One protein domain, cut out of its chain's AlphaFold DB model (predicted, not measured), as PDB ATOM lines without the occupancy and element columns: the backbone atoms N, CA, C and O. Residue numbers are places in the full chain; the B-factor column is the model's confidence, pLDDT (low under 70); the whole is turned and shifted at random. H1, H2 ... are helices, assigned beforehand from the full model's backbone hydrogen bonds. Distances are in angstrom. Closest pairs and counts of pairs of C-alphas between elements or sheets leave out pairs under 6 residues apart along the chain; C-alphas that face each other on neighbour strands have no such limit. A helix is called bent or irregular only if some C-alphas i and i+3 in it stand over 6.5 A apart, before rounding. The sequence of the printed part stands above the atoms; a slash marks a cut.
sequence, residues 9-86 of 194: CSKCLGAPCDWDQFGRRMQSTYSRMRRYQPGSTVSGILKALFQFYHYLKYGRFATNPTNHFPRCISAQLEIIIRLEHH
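AT A GLANCE: This is residues 9 to 86 of the 194 residues of an uncharacterized protein of Phytophthora megakarya (UniProt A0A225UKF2). Three helices make a small, compact cluster with H1 as the shared partner: H2 folds back on H1 as a helical hairpin at a steep tilt, and H3 packs on H1 at a shallower slant, while H2 and H3 stay only just apart. A long link, residues 59 to 70, leads from the end of H2 to the start of H3, and residues 9 to 17 make a lead-in before H1. The printed part has 78 residues with three named helices, in the order H1, H2, H3, and no named strand; its class is all helix. It is compact, with a radius of gyration of the C-alphas of 12.4 A, and its C-alphas span 37 by 30 by 19 A.

HOW THE PARTS SIT: Begin with H1, residues 18 to 36, the longest helix. It has a kink of 39 degrees near residue 25 and is irregular, with C-alphas 21 and 24 standing 7.8 A apart; its line is a rough one. Look next at H2, residues 42 to 58, which touches H1; their closest C-alphas, those of Tyr 30 and Leu 49, are 6.8 A apart. H1 and H2 form a helical hairpin and run opposite ways at a steep tilt of 41 degrees. H3, residues 71 to 85, touches H1 as well, and here the closest C-alphas, those of Trp 19 and Ile 73, are 5.3 A apart. H1 and H3 run the same way at a shallow tilt of 31 degrees. H2 and H3 are only just apart, with their closest C-alphas 8.2 A from each other. In H2 every O i to N i+4 pair is within hydrogen-bond range; in H1 13 of 15 are, and in H3 10 of 11.

IN THESE COORDINATES: Find C-alpha 18 at (-25.924, -24.640, -35.550); from there H1 runs 25.8 A to C-alpha 36 at (-3.429, -19.763, -47.278). H2 begins at C-alpha 42, at (-14.920, -14.020, -50.170), and measures 23.9 A from first to last C-alpha. H3 measures 21.3 A and ends at C-alpha 85, at (-11.778, -6.245, -43.596).

THE WHOLE: The two C-alphas farthest apart, those of Gly 14 and Gly 39, are 38.3 A from each other. The printed part runs from residue 9 to residue 86 of a chain of 194 residues and has no cut. The link from H1 to H2 is tight, with 5 residues; the link from H2 to H3 is long, with 12 residues, whose C-alphas lie 7 to 17 A from the mean of all C-alphas. The mean pLDDT of the printed part is 89.2, and residue 14 and residues 85 to 86, of which 85 belongs to H3, are under 70 in this predicted model.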
ATOM      1  N   CYS A   9     -32.578 -21.687 -30.459       80.69
ATOM      2  CA  CYS A   9     -32.095 -20.464 -31.070       80.69
ATOM      3  C   CYS A   9     -33.250 -19.747 -31.765       80.69
ATOM      4  O   CYS A   9     -33.793 -20.251 -32.751       80.69
ATOM      5  N   SER A  10     -33.561 -18.519 -31.343       79.25
ATOM      6  CA  SER A  10     -34.546 -17.668 -32.030       79.25
ATOM      7  C   SER A  10     -34.191 -17.437 -33.507       79.25
ATOM      8  O   SER A  10     -35.068 -17.388 -34.364       79.25
ATOM      9  N   LYS A  11     -32.892 -17.380 -33.837       77.75
ATOM     10  CA  LYS A  11     -32.396 -17.245 -35.219       77.75
ATOM     11  C   LYS A  11     -32.452 -18.540 -36.026       77.75
ATOM     12  O   LYS A  11     -32.412 -18.475 -37.252       77.75
ATOM     13  N   CYS A  12     -32.505 -19.695 -35.366       77.19
ATOM     14  CA  CYS A  12     -32.684 -20.988 -36.022       77.19
ATOM     15  C   CYS A  12     -34.121 -21.534 -35.804       77.19
ATOM     16  O   CYS A  12     -34.332 -22.734 -35.928       77.19
ATOM     17  N   LEU A  13     -35.101 -20.660 -35.506       76.50
ATOM     18  CA  LEU A  13     -36.538 -20.970 -35.384       76.50
ATOM     19  C   LEU A  13     -36.868 -22.108 -34.401       76.50
ATOM     20  O   LEU A  13     -37.642 -23.003 -34.722       76.50
ATOM     21  N   GLY A  14     -36.267 -22.094 -33.211       68.69
ATOM     22  CA  GLY A  14     -36.540 -23.112 -32.189       68.69
ATOM     23  C   GLY A  14     -35.641 -24.352 -32.279       68.69
ATOM     24  O   GLY A  14     -35.631 -25.176 -31.375       68.69
ATOM     25  N   ALA A  15     -34.827 -24.483 -33.330       73.44
ATOM     26  CA  ALA A  15     -33.825 -25.543 -33.427       73.44
ATOM     27  C   ALA A  15     -32.585 -25.244 -32.555       73.44
ATOM     28  O   ALA A  15     -32.304 -24.071 -32.254       73.44
ATOM     29  N   PRO A  16     -31.790 -26.270 -32.184       78.38
ATOM     30  CA  PRO A  16     -30.478 -26.050 -31.590       78.38
ATOM     31  C   PRO A  16     -29.611 -25.179 -32.503       78.38
ATOM     32  O   PRO A  16     -29.635 -25.295 -33.730       78.38
ATOM     33  N   CYS A  17     -28.852 -24.270 -31.893       87.62
ATOM     34  CA  CYS A  17     -28.042 -23.315 -32.629       87.62
ATOM     35  C   CYS A  17     -26.906 -24.022 -33.383       87.62
ATOM     36  O   CYS A  17     -25.916 -24.437 -32.779       87.62
ATOM     37  N   ASP A  18     -26.999 -24.087 -34.714       88.88
ATOM     38  CA  ASP A  18     -25.924 -24.640 -35.550       88.88
ATOM     39  C   ASP A  18     -24.601 -23.873 -35.357       88.88
ATOM     40  O   ASP A  18     -23.515 -24.436 -35.496       88.88
ATOM     41  N   TRP A  19     -24.669 -22.580 -35.012       90.00
ATOM     42  CA  TRP A  19     -23.469 -21.803 -34.705       90.00
ATOM     43  C   TRP A  19     -22.787 -22.265 -33.413       90.00
ATOM     44  O   TRP A  19     -21.563 -22.324 -33.368       90.00
ATOM     45  N   ASP A  20     -23.540 -22.652 -32.386       89.56
ATOM     46  CA  ASP A  20     -22.938 -23.114 -31.132       89.56
ATOM     47  C   ASP A  20     -22.251 -24.472 -31.316       89.56
ATOM     48  O   ASP A  20     -21.195 -24.722 -30.731       89.56
ATOM     49  N   GLN A  21     -22.800 -25.327 -32.187       90.25
ATOM     50  CA  GLN A  21     -22.210 -26.628 -32.507       90.25
ATOM     51  C   GLN A  21     -21.005 -26.526 -33.454       90.25
ATOM     52  O   GLN A  21     -19.960 -27.129 -33.201       90.25
ATOM     53  N   PHE A  22     -21.121 -25.764 -34.547       92.75
ATOM     54  CA  PHE A  22     -20.143 -25.791 -35.644       92.75
ATOM     55  C   PHE A  22     -19.333 -24.495 -35.793       92.75
ATOM     56  O   PHE A  22     -18.295 -24.489 -36.459       92.75
ATOM     57  N   GLY A  23     -19.755 -23.399 -35.158       91.75
ATOM     58  CA  GLY A  23     -19.229 -22.048 -35.375       91.75
ATOM     59  C   GLY A  23     -17.734 -21.908 -35.117       91.75
ATOM     60  O   GLY A  23     -17.028 -21.337 -35.945       91.75
ATOM     61  N   ARG A  24     -17.204 -22.509 -34.039       92.75
ATOM     62  CA  ARG A  24     -15.754 -22.469 -33.753       92.75
ATOM     63  C   ARG A  24     -14.915 -23.092 -34.871       92.75
ATOM     64  O   ARG A  24     -13.918 -22.506 -35.291       92.75
ATOM     65  N   ARG A  25     -15.325 -24.258 -35.388       95.00
ATOM     66  CA  ARG A  25     -14.617 -24.924 -36.500       95.00
ATOM     67  C   ARG A  25     -14.759 -24.129 -37.791       95.00
ATOM     68  O   ARG A  25     -13.784 -23.982 -38.523       95.00
ATOM     69  N   MET A  26     -15.944 -23.581 -38.043       94.38
ATOM     70  CA  MET A  26     -16.222 -22.737 -39.204       94.38
ATOM     71  C   MET A  26     -15.348 -21.480 -39.222       94.38
ATOM     72  O   MET A  26     -14.684 -21.214 -40.219       94.38
ATOM     73  N   GLN A  27     -15.282 -20.749 -38.109       94.44
ATOM     74  CA  GLN A  27     -14.463 -19.545 -37.980       94.44
ATOM     75  C   GLN A  27     -12.973 -19.849 -38.168       94.44
ATOM     76  O   GLN A  27     -12.308 -19.191 -38.964       94.44
ATOM     77  N   SER A  28     -12.456 -20.883 -37.495       94.75
ATOM     78  CA  SER A  28     -11.055 -21.299 -37.645       94.75
ATOM     79  C   SER A  28     -10.716 -21.660 -39.095       94.75
ATOM     80  O   SER A  28      -9.702 -21.213 -39.633       94.75
ATOM     81  N   THR A  29     -11.598 -22.415 -39.757       95.19
ATOM     82  CA  THR A  29     -11.408 -22.835 -41.152       95.19
ATOM     83  C   THR A  29     -11.461 -21.640 -42.100       95.19
ATOM     84  O   THR A  29     -10.629 -21.544 -43.000       95.19
ATOM     85  N   TYR A  30     -12.379 -20.695 -41.878       93.94
ATOM     86  CA  TYR A  30     -12.465 -19.457 -42.650       93.94
ATOM     87  C   TYR A  30     -11.162 -18.644 -42.576       93.94
ATOM     88  O   TYR A  30     -10.554 -18.377 -43.615       93.94
ATOM     89  N   SER A  31     -10.670 -18.335 -41.371       92.81
ATOM     90  CA  SER A  31      -9.423 -17.573 -41.209       92.81
ATOM     91  C   SER A  31      -8.207 -18.329 -41.761       92.81
ATOM     92  O   SER A  31      -7.294 -17.725 -42.329       92.81
ATOM     93  N   ARG A  32      -8.201 -19.666 -41.666       94.00
ATOM     94  CA  ARG A  32      -7.166 -20.513 -42.271       94.00
ATOM     95  C   ARG A  32      -7.183 -20.428 -43.802       94.00
ATOM     96  O   ARG A  32      -6.130 -20.234 -44.406       94.00
ATOM     97  N   MET A  33      -8.357 -20.514 -44.431       93.88
ATOM     98  CA  MET A  33      -8.500 -20.363 -45.883       93.88
ATOM     99  C   MET A  33      -8.076 -18.971 -46.355       93.88
ATOM    100  O   MET A  33      -7.354 -18.867 -47.342       93.88
ATOM    101  N   ARG A  34      -8.440 -17.909 -45.625       91.50
ATOM    102  CA  ARG A  34      -7.993 -16.539 -45.931       91.50
ATOM    103  C   ARG A  34      -6.472 -16.397 -45.883       91.50
ATOM    104  O   ARG A  34      -5.905 -15.739 -46.749       91.50
ATOM    105  N   ARG A  35      -5.816 -17.034 -44.908       91.06
ATOM    106  CA  ARG A  35      -4.353 -17.002 -44.765       91.06
ATOM    107  C   ARG A  35      -3.634 -17.743 -45.896       91.06
ATOM    108  O   ARG A  35      -2.648 -17.231 -46.406       91.06
ATOM    109  N   TYR A  36      -4.103 -18.935 -46.268       92.38
ATOM    110  CA  TYR A  36      -3.429 -19.763 -47.278       92.38
ATOM    111  C   TYR A  36      -3.844 -19.455 -48.720       92.38
ATOM    112  O   TYR A  36      -3.125 -19.817 -49.646       92.38
ATOM    113  N   GLN A  37      -4.979 -18.785 -48.931       90.00
ATOM    114  CA  GLN A  37      -5.463 -18.384 -50.253       90.00
ATOM    115  C   GLN A  37      -5.773 -16.878 -50.296       90.00
ATOM    116  O   GLN A  37      -6.939 -16.488 -50.427       90.00
ATOM    117  N   PRO A  38      -4.751 -16.005 -50.216       81.75
ATOM    118  CA  PRO A  38      -4.954 -14.556 -50.157       81.75
ATOM    119  C   PRO A  38      -5.649 -13.979 -51.404       81.75
ATOM    120  O   PRO A  38      -6.338 -12.966 -51.302       81.75
ATOM    121  N   GLY A  39      -5.526 -14.637 -52.563       85.12
ATOM    122  CA  GLY A  39      -6.199 -14.244 -53.809       85.12
ATOM    123  C   GLY A  39      -7.639 -14.752 -53.960       85.12
ATOM    124  O   GLY A  39      -8.309 -14.410 -54.932       85.12
ATOM    125  N   SER A  40      -8.134 -15.578 -53.032       90.75
ATOM    126  CA  SER A  40      -9.483 -16.132 -53.137       90.75
ATOM    127  C   SER A  40     -10.538 -15.094 -52.758       90.75
ATOM    128  O   SER A  40     -10.440 -14.400 -51.739       90.75
ATOM    129  N   THR A  41     -11.576 -14.991 -53.589       92.50
ATOM    130  CA  THR A  41     -12.712 -14.107 -53.311       92.50
ATOM    131  C   THR A  41     -13.474 -14.598 -52.083       92.50
ATOM    132  O   THR A  41     -13.592 -15.801 -51.844       92.50
ATOM    133  N   VAL A  42     -14.074 -13.672 -51.327       90.50
ATOM    134  CA  VAL A  42     -14.920 -14.020 -50.170       90.50
ATOM    135  C   VAL A  42     -16.022 -15.005 -50.576       90.50
ATOM    136  O   VAL A  42     -16.285 -15.965 -49.860       90.50
ATOM    137  N   SER A  43     -16.610 -14.832 -51.767       92.00
ATOM    138  CA  SER A  43     -17.605 -15.764 -52.311       92.00
ATOM    139  C   SER A  43     -17.041 -17.175 -52.518       92.00
ATOM    140  O   SER A  43     -17.691 -18.148 -52.141       92.00
ATOM    141  N   GLY A  44     -15.827 -17.305 -53.067       93.38
ATOM    142  CA  GLY A  44     -15.162 -18.600 -53.242       93.38
ATOM    143  C   GLY A  44     -14.910 -19.309 -51.912       93.38
ATOM    144  O   GLY A  44     -15.246 -20.484 -51.760       93.38
ATOM    145  N   ILE A  45     -14.416 -18.569 -50.919       93.88
ATOM    146  CA  ILE A  45     -14.177 -19.093 -49.569       93.88
ATOM    147  C   ILE A  45     -15.491 -19.520 -48.912       93.88
ATOM    148  O   ILE A  45     -15.555 -20.595 -48.325       93.88
ATOM    149  N   LEU A  46     -16.560 -18.731 -49.044       93.69
ATOM    150  CA  LEU A  46     -17.870 -19.075 -48.488       93.69
ATOM    151  C   LEU A  46     -18.470 -20.341 -49.111       93.69
ATOM    152  O   LEU A  46     -19.081 -21.125 -48.389       93.69
ATOM    153  N   LYS A  47     -18.261 -20.593 -50.409       94.50
ATOM    154  CA  LYS A  47     -18.681 -21.850 -51.058       94.50
ATOM    155  C   LYS A  47     -17.939 -23.061 -50.490       94.50
ATOM    156  O   LYS A  47     -18.565 -24.065 -50.154       94.50
ATOM    157  N   ALA A  48     -16.619 -22.960 -50.334       94.38
ATOM    158  CA  ALA A  48     -15.821 -24.019 -49.714       94.38
ATOM    159  C   ALA A  48     -16.234 -24.245 -48.249       94.38
ATOM    160  O   ALA A  48     -16.414 -25.378 -47.803       94.38
ATOM    161  N   LEU A  49     -16.473 -23.155 -47.519       95.19
ATOM    162  CA  LEU A  49     -16.933 -23.197 -46.138       95.19
ATOM    163  C   LEU A  49     -18.338 -23.811 -46.015       95.19
ATOM    164  O   LEU A  49     -18.620 -24.502 -45.039       95.19
ATOM    165  N   PHE A  50     -19.210 -23.618 -47.010       95.81
ATOM    166  CA  PHE A  50     -20.521 -24.264 -47.063       95.81
ATOM    167  C   PHE A  50     -20.395 -25.776 -47.213       95.81
ATOM    168  O   PHE A  50     -21.068 -26.517 -46.497       95.81
ATOM    169  N   GLN A  51     -19.499 -26.239 -48.084       95.75
ATOM    170  CA  GLN A  51     -19.231 -27.669 -48.228       95.75
ATOM    171  C   GLN A  51     -18.680 -28.279 -46.938       95.75
ATOM    172  O   GLN A  51     -19.118 -29.352 -46.525       95.75
ATOM    173  N   PHE A  52     -17.786 -27.564 -46.256       95.81
ATOM    174  CA  PHE A  52     -17.279 -27.975 -44.951       95.81
ATOM    175  C   PHE A  52     -18.386 -28.043 -43.888       95.81
ATOM    176  O   PHE A  52     -18.504 -29.050 -43.195       95.81
ATOM    177  N   TYR A  53     -19.247 -27.025 -43.796       95.44
ATOM    178  CA  TYR A  53     -20.419 -27.043 -42.914       95.44
ATOM    179  C   TYR A  53     -21.343 -28.230 -43.201       95.44
ATOM    180  O   TYR A  53     -21.756 -28.934 -42.281       95.44
ATOM    181  N   HIS A  54     -21.653 -28.471 -44.476       95.50
ATOM    182  CA  HIS A  54     -22.521 -29.569 -44.880       95.50
ATOM    183  C   HIS A  54     -21.918 -30.925 -44.490       95.50
ATOM    184  O   HIS A  54     -22.625 -31.786 -43.969       95.50
ATOM    185  N   TYR A  55     -20.604 -31.087 -44.661       96.06
ATOM    186  CA  TYR A  55     -19.888 -32.270 -44.199       96.06
ATOM    187  C   TYR A  55     -19.959 -32.431 -42.676       96.06
ATOM    188  O   TYR A  55     -20.281 -33.514 -42.199       96.06
ATOM    189  N   LEU A  56     -19.742 -31.360 -41.906       94.38
ATOM    190  CA  LEU A  56     -19.845 -31.412 -40.442       94.38
ATOM    191  C   LEU A  56     -21.248 -31.799 -39.956       94.38
ATOM    192  O   LEU A  56     -21.367 -32.512 -38.965       94.38
ATOM    193  N   LYS A  57     -22.297 -31.325 -40.636       93.12
ATOM    194  CA  LYS A  57     -23.685 -31.554 -40.222       93.12
ATOM    195  C   LYS A  57     -24.249 -32.895 -40.688       93.12
ATOM    196  O   LYS A  57     -25.023 -33.508 -39.962       93.12
ATOM    197  N   TYR A  58     -23.892 -33.338 -41.892       94.00
ATOM    198  CA  TYR A  58     -24.523 -34.490 -42.546       94.00
ATOM    199  C   TYR A  58     -23.558 -35.639 -42.866       94.00
ATOM    200  O   TYR A  58     -23.985 -36.636 -43.443       94.00
ATOM    201  N   GLY A  59     -22.263 -35.503 -42.561       96.25
ATOM    202  CA  GLY A  59     -21.241 -36.525 -42.824       96.25
ATOM    203  C   GLY A  59     -20.877 -36.705 -44.302       96.25
ATOM    204  O   GLY A  59     -20.208 -37.668 -44.660       96.25
ATOM    205  N   ARG A  60     -21.328 -35.806 -45.183       95.19
ATOM    206  CA  ARG A  60     -21.090 -35.872 -46.634       95.19
ATOM    207  C   ARG A  60     -21.062 -34.488 -47.267       95.19
ATOM    208  O   ARG A  60     -21.665 -33.555 -46.741       95.19
ATOM    209  N   PHE A  61     -20.417 -34.361 -48.421       94.19
ATOM    210  CA  PHE A  61     -20.451 -33.127 -49.208       94.19
ATOM    211  C   PHE A  61     -21.794 -32.949 -49.927       94.19
ATOM    212  O   PHE A  61     -22.472 -33.923 -50.265       94.19
ATOM    213  N   ALA A  62     -22.189 -31.697 -50.151       92.88
ATOM    214  CA  ALA A  62     -23.394 -31.381 -50.903       92.88
ATOM    215  C   ALA A  62     -23.150 -31.645 -52.391       92.88
ATOM    216  O   ALA A  62     -22.264 -31.036 -52.996       92.88
ATOM    217  N   THR A  63     -23.970 -32.512 -52.986       91.31
ATOM    218  CA  THR A  63     -23.943 -32.805 -54.428       91.31
ATOM    219  C   THR A  63     -24.446 -31.624 -55.257       91.31
ATOM    220  O   THR A  63     -23.899 -31.341 -56.314       91.31
ATOM    221  N   ASN A  64     -25.438 -30.889 -54.740       87.56
ATOM    222  CA  ASN A  64     -25.988 -29.676 -55.343       87.56
ATOM    223  C   ASN A  64     -25.983 -28.535 -54.312       87.56
ATOM    224  O   ASN A  64     -26.987 -28.310 -53.630       87.56
ATOM    225  N   PRO A  65     -24.851 -27.837 -54.122       84.19
ATOM    226  CA  PRO A  65     -24.744 -26.816 -53.094       84.19
ATOM    227  C   PRO A  65     -25.550 -25.571 -53.473       84.19
ATOM    228  O   PRO A  65     -25.208 -24.841 -54.400       84.19
ATOM    229  N   THR A  66     -26.585 -25.274 -52.688       85.88
ATOM    230  CA  THR A  66     -27.312 -23.996 -52.770       85.88
ATOM    231  C   THR A  66     -26.483 -22.826 -52.230       85.88
ATOM    232  O   THR A  66     -26.801 -21.676 -52.504       85.88
ATOM    233  N   ASN A  67     -25.392 -23.108 -51.502       85.38
ATOM    234  CA  ASN A  67     -24.489 -22.130 -50.880       85.38
ATOM    235  C   ASN A  67     -25.181 -21.178 -49.889       85.38
ATOM    236  O   ASN A  67     -24.683 -20.085 -49.617       85.38
ATOM    237  N   HIS A  68     -26.319 -21.593 -49.331       88.88
ATOM    238  CA  HIS A  68     -27.055 -20.829 -48.331       88.88
ATOM    239  C   HIS A  68     -26.883 -21.454 -46.950       88.88
ATOM    240  O   HIS A  68     -27.300 -22.584 -46.703       88.88
ATOM    241  N   PHE A  69     -26.283 -20.700 -46.031       90.25
ATOM    242  CA  PHE A  69     -26.183 -21.108 -44.636       90.25
ATOM    243  C   PHE A  69     -27.496 -20.839 -43.888       90.25
ATOM    244  O   PHE A  69     -28.217 -19.894 -44.224       90.25
ATOM    245  N   PRO A  70     -27.776 -21.581 -42.802       89.88
ATOM    246  CA  PRO A  70     -28.778 -21.175 -41.824       89.88
ATOM    247  C   PRO A  70     -28.547 -19.735 -41.356       89.88
ATOM    248  O   PRO A  70     -27.409 -19.255 -41.304       89.88
ATOM    249  N   ARG A  71     -29.623 -19.036 -40.977       88.62
ATOM    250  CA  ARG A  71     -29.575 -17.620 -40.568       88.62
ATOM    251  C   ARG A  71     -28.581 -17.360 -39.437       88.62
ATOM    252  O   ARG A  71     -27.846 -16.379 -39.491       88.62
ATOM    253  N   CYS A  72     -28.535 -18.251 -38.451       89.38
ATOM    254  CA  CYS A  72     -27.621 -18.164 -37.317       89.38
ATOM    255  C   CYS A  72     -26.139 -18.208 -37.735       89.38
ATOM    256  O   CYS A  72     -25.357 -17.387 -37.259       89.38
ATOM    257  N   ILE A  73     -25.769 -19.075 -38.683       90.69
ATOM    258  CA  ILE A  73     -24.406 -19.123 -39.235       90.69
ATOM    259  C   ILE A  73     -24.135 -17.914 -40.135       90.69
ATOM    260  O   ILE A  73     -23.098 -17.270 -40.000       90.69
ATOM    261  N   SER A  74     -25.078 -17.576 -41.020       91.31
ATOM    262  CA  SER A  74     -24.955 -16.438 -41.943       91.31
ATOM    263  C   SER A  74     -24.645 -15.135 -41.205       91.31
ATOM    264  O   SER A  74     -23.696 -14.441 -41.558       91.31
ATOM    265  N   ALA A  75     -25.407 -14.837 -40.147       90.06
ATOM    266  CA  ALA A  75     -25.245 -13.612 -39.369       90.06
ATOM    267  C   ALA A  75     -23.861 -13.512 -38.708       90.06
ATOM    268  O   ALA A  75     -23.280 -12.435 -38.647       90.06
ATOM    269  N   GLN A  76     -23.324 -14.630 -38.218       91.50
ATOM    270  CA  GLN A  76     -22.025 -14.645 -37.547       91.50
ATOM    271  C   GLN A  76     -20.860 -14.571 -38.535       91.50
ATOM    272  O   GLN A  76     -19.901 -13.836 -38.305       91.50
ATOM    273  N   LEU A  77     -20.959 -15.268 -39.671       91.75
ATOM    274  CA  LEU A  77     -19.969 -15.156 -40.742       91.75
ATOM    275  C   LEU A  77     -19.892 -13.728 -41.287       91.75
ATOM    276  O   LEU A  77     -18.795 -13.232 -41.517       91.75
ATOM    277  N   GLU A  78     -21.026 -13.042 -41.436       91.81
ATOM    278  CA  GLU A  78     -21.053 -11.641 -41.865       91.81
ATOM    279  C   GLU A  78     -20.284 -10.725 -40.898       91.81
ATOM    280  O   GLU A  78     -19.506  -9.877 -41.341       91.81
ATOM    281  N   ILE A  79     -20.437 -10.929 -39.584       90.44
ATOM    282  CA  ILE A  79     -19.677 -10.195 -38.561       90.44
ATOM    283  C   ILE A  79     -18.176 -10.478 -38.702       90.44
ATOM    284  O   ILE A  79     -17.378  -9.543 -38.732       90.44
ATOM    285  N   ILE A  80     -17.785 -11.750 -38.834       90.06
ATOM    286  CA  ILE A  80     -16.376 -12.153 -38.968       90.06
ATOM    287  C   ILE A  80     -15.739 -11.529 -40.216       90.06
ATOM    288  O   ILE A  80     -14.655 -10.956 -40.132       90.06
ATOM    289  N   ILE A  81     -16.426 -11.586 -41.359       90.81
ATOM    290  CA  ILE A  81     -15.940 -11.020 -42.626       90.81
ATOM    291  C   ILE A  81     -15.729  -9.507 -42.498       90.81
ATOM    292  O   ILE A  81     -14.709  -8.983 -42.950       90.81
ATOM    293  N   ARG A  82     -16.664  -8.793 -41.856       88.56
ATOM    294  CA  ARG A  82     -16.541  -7.345 -41.622       88.56
ATOM    295  C   ARG A  82     -15.374  -7.003 -40.698       88.56
ATOM    296  O   ARG A  82     -14.657  -6.044 -40.969       88.56
ATOM    297  N   LEU A  83     -15.170  -7.786 -39.638       85.81
ATOM    298  CA  LEU A  83     -14.070  -7.580 -38.693       85.81
ATOM    299  C   LEU A  83     -12.697  -7.825 -39.332       85.81
ATOM    300  O   LEU A  83     -11.759  -7.099 -39.027       85.81
ATOM    301  N   GLU A  84     -12.568  -8.795 -40.238       76.31
ATOM    302  CA  GLU A  84     -11.302  -9.027 -40.951       76.31
ATOM    303  C   GLU A  84     -10.983  -7.936 -41.988       76.31
ATOM    304  O   GLU A  84      -9.812  -7.638 -42.222       76.31
ATOM    305  N   HIS A  85     -11.992  -7.319 -42.614       68.06
ATOM    306  CA  HIS A  85     -11.778  -6.245 -43.596       68.06
ATOM    307  C   HIS A  85     -11.416  -4.890 -42.985       68.06
ATOM    308  O   HIS A  85     -10.880  -4.021 -43.676       68.06
ATOM    309  N   HIS A  86     -11.664  -4.707 -41.694       61.25
ATOM    310  CA  HIS A  86     -11.180  -3.561 -40.943       61.25
ATOM    311  C   HIS A  86     -10.164  -4.049 -39.921       61.25
ATOM    312  O   HIS A  86     -10.527  -4.229 -38.755       61.25
TER     313      HIS A  86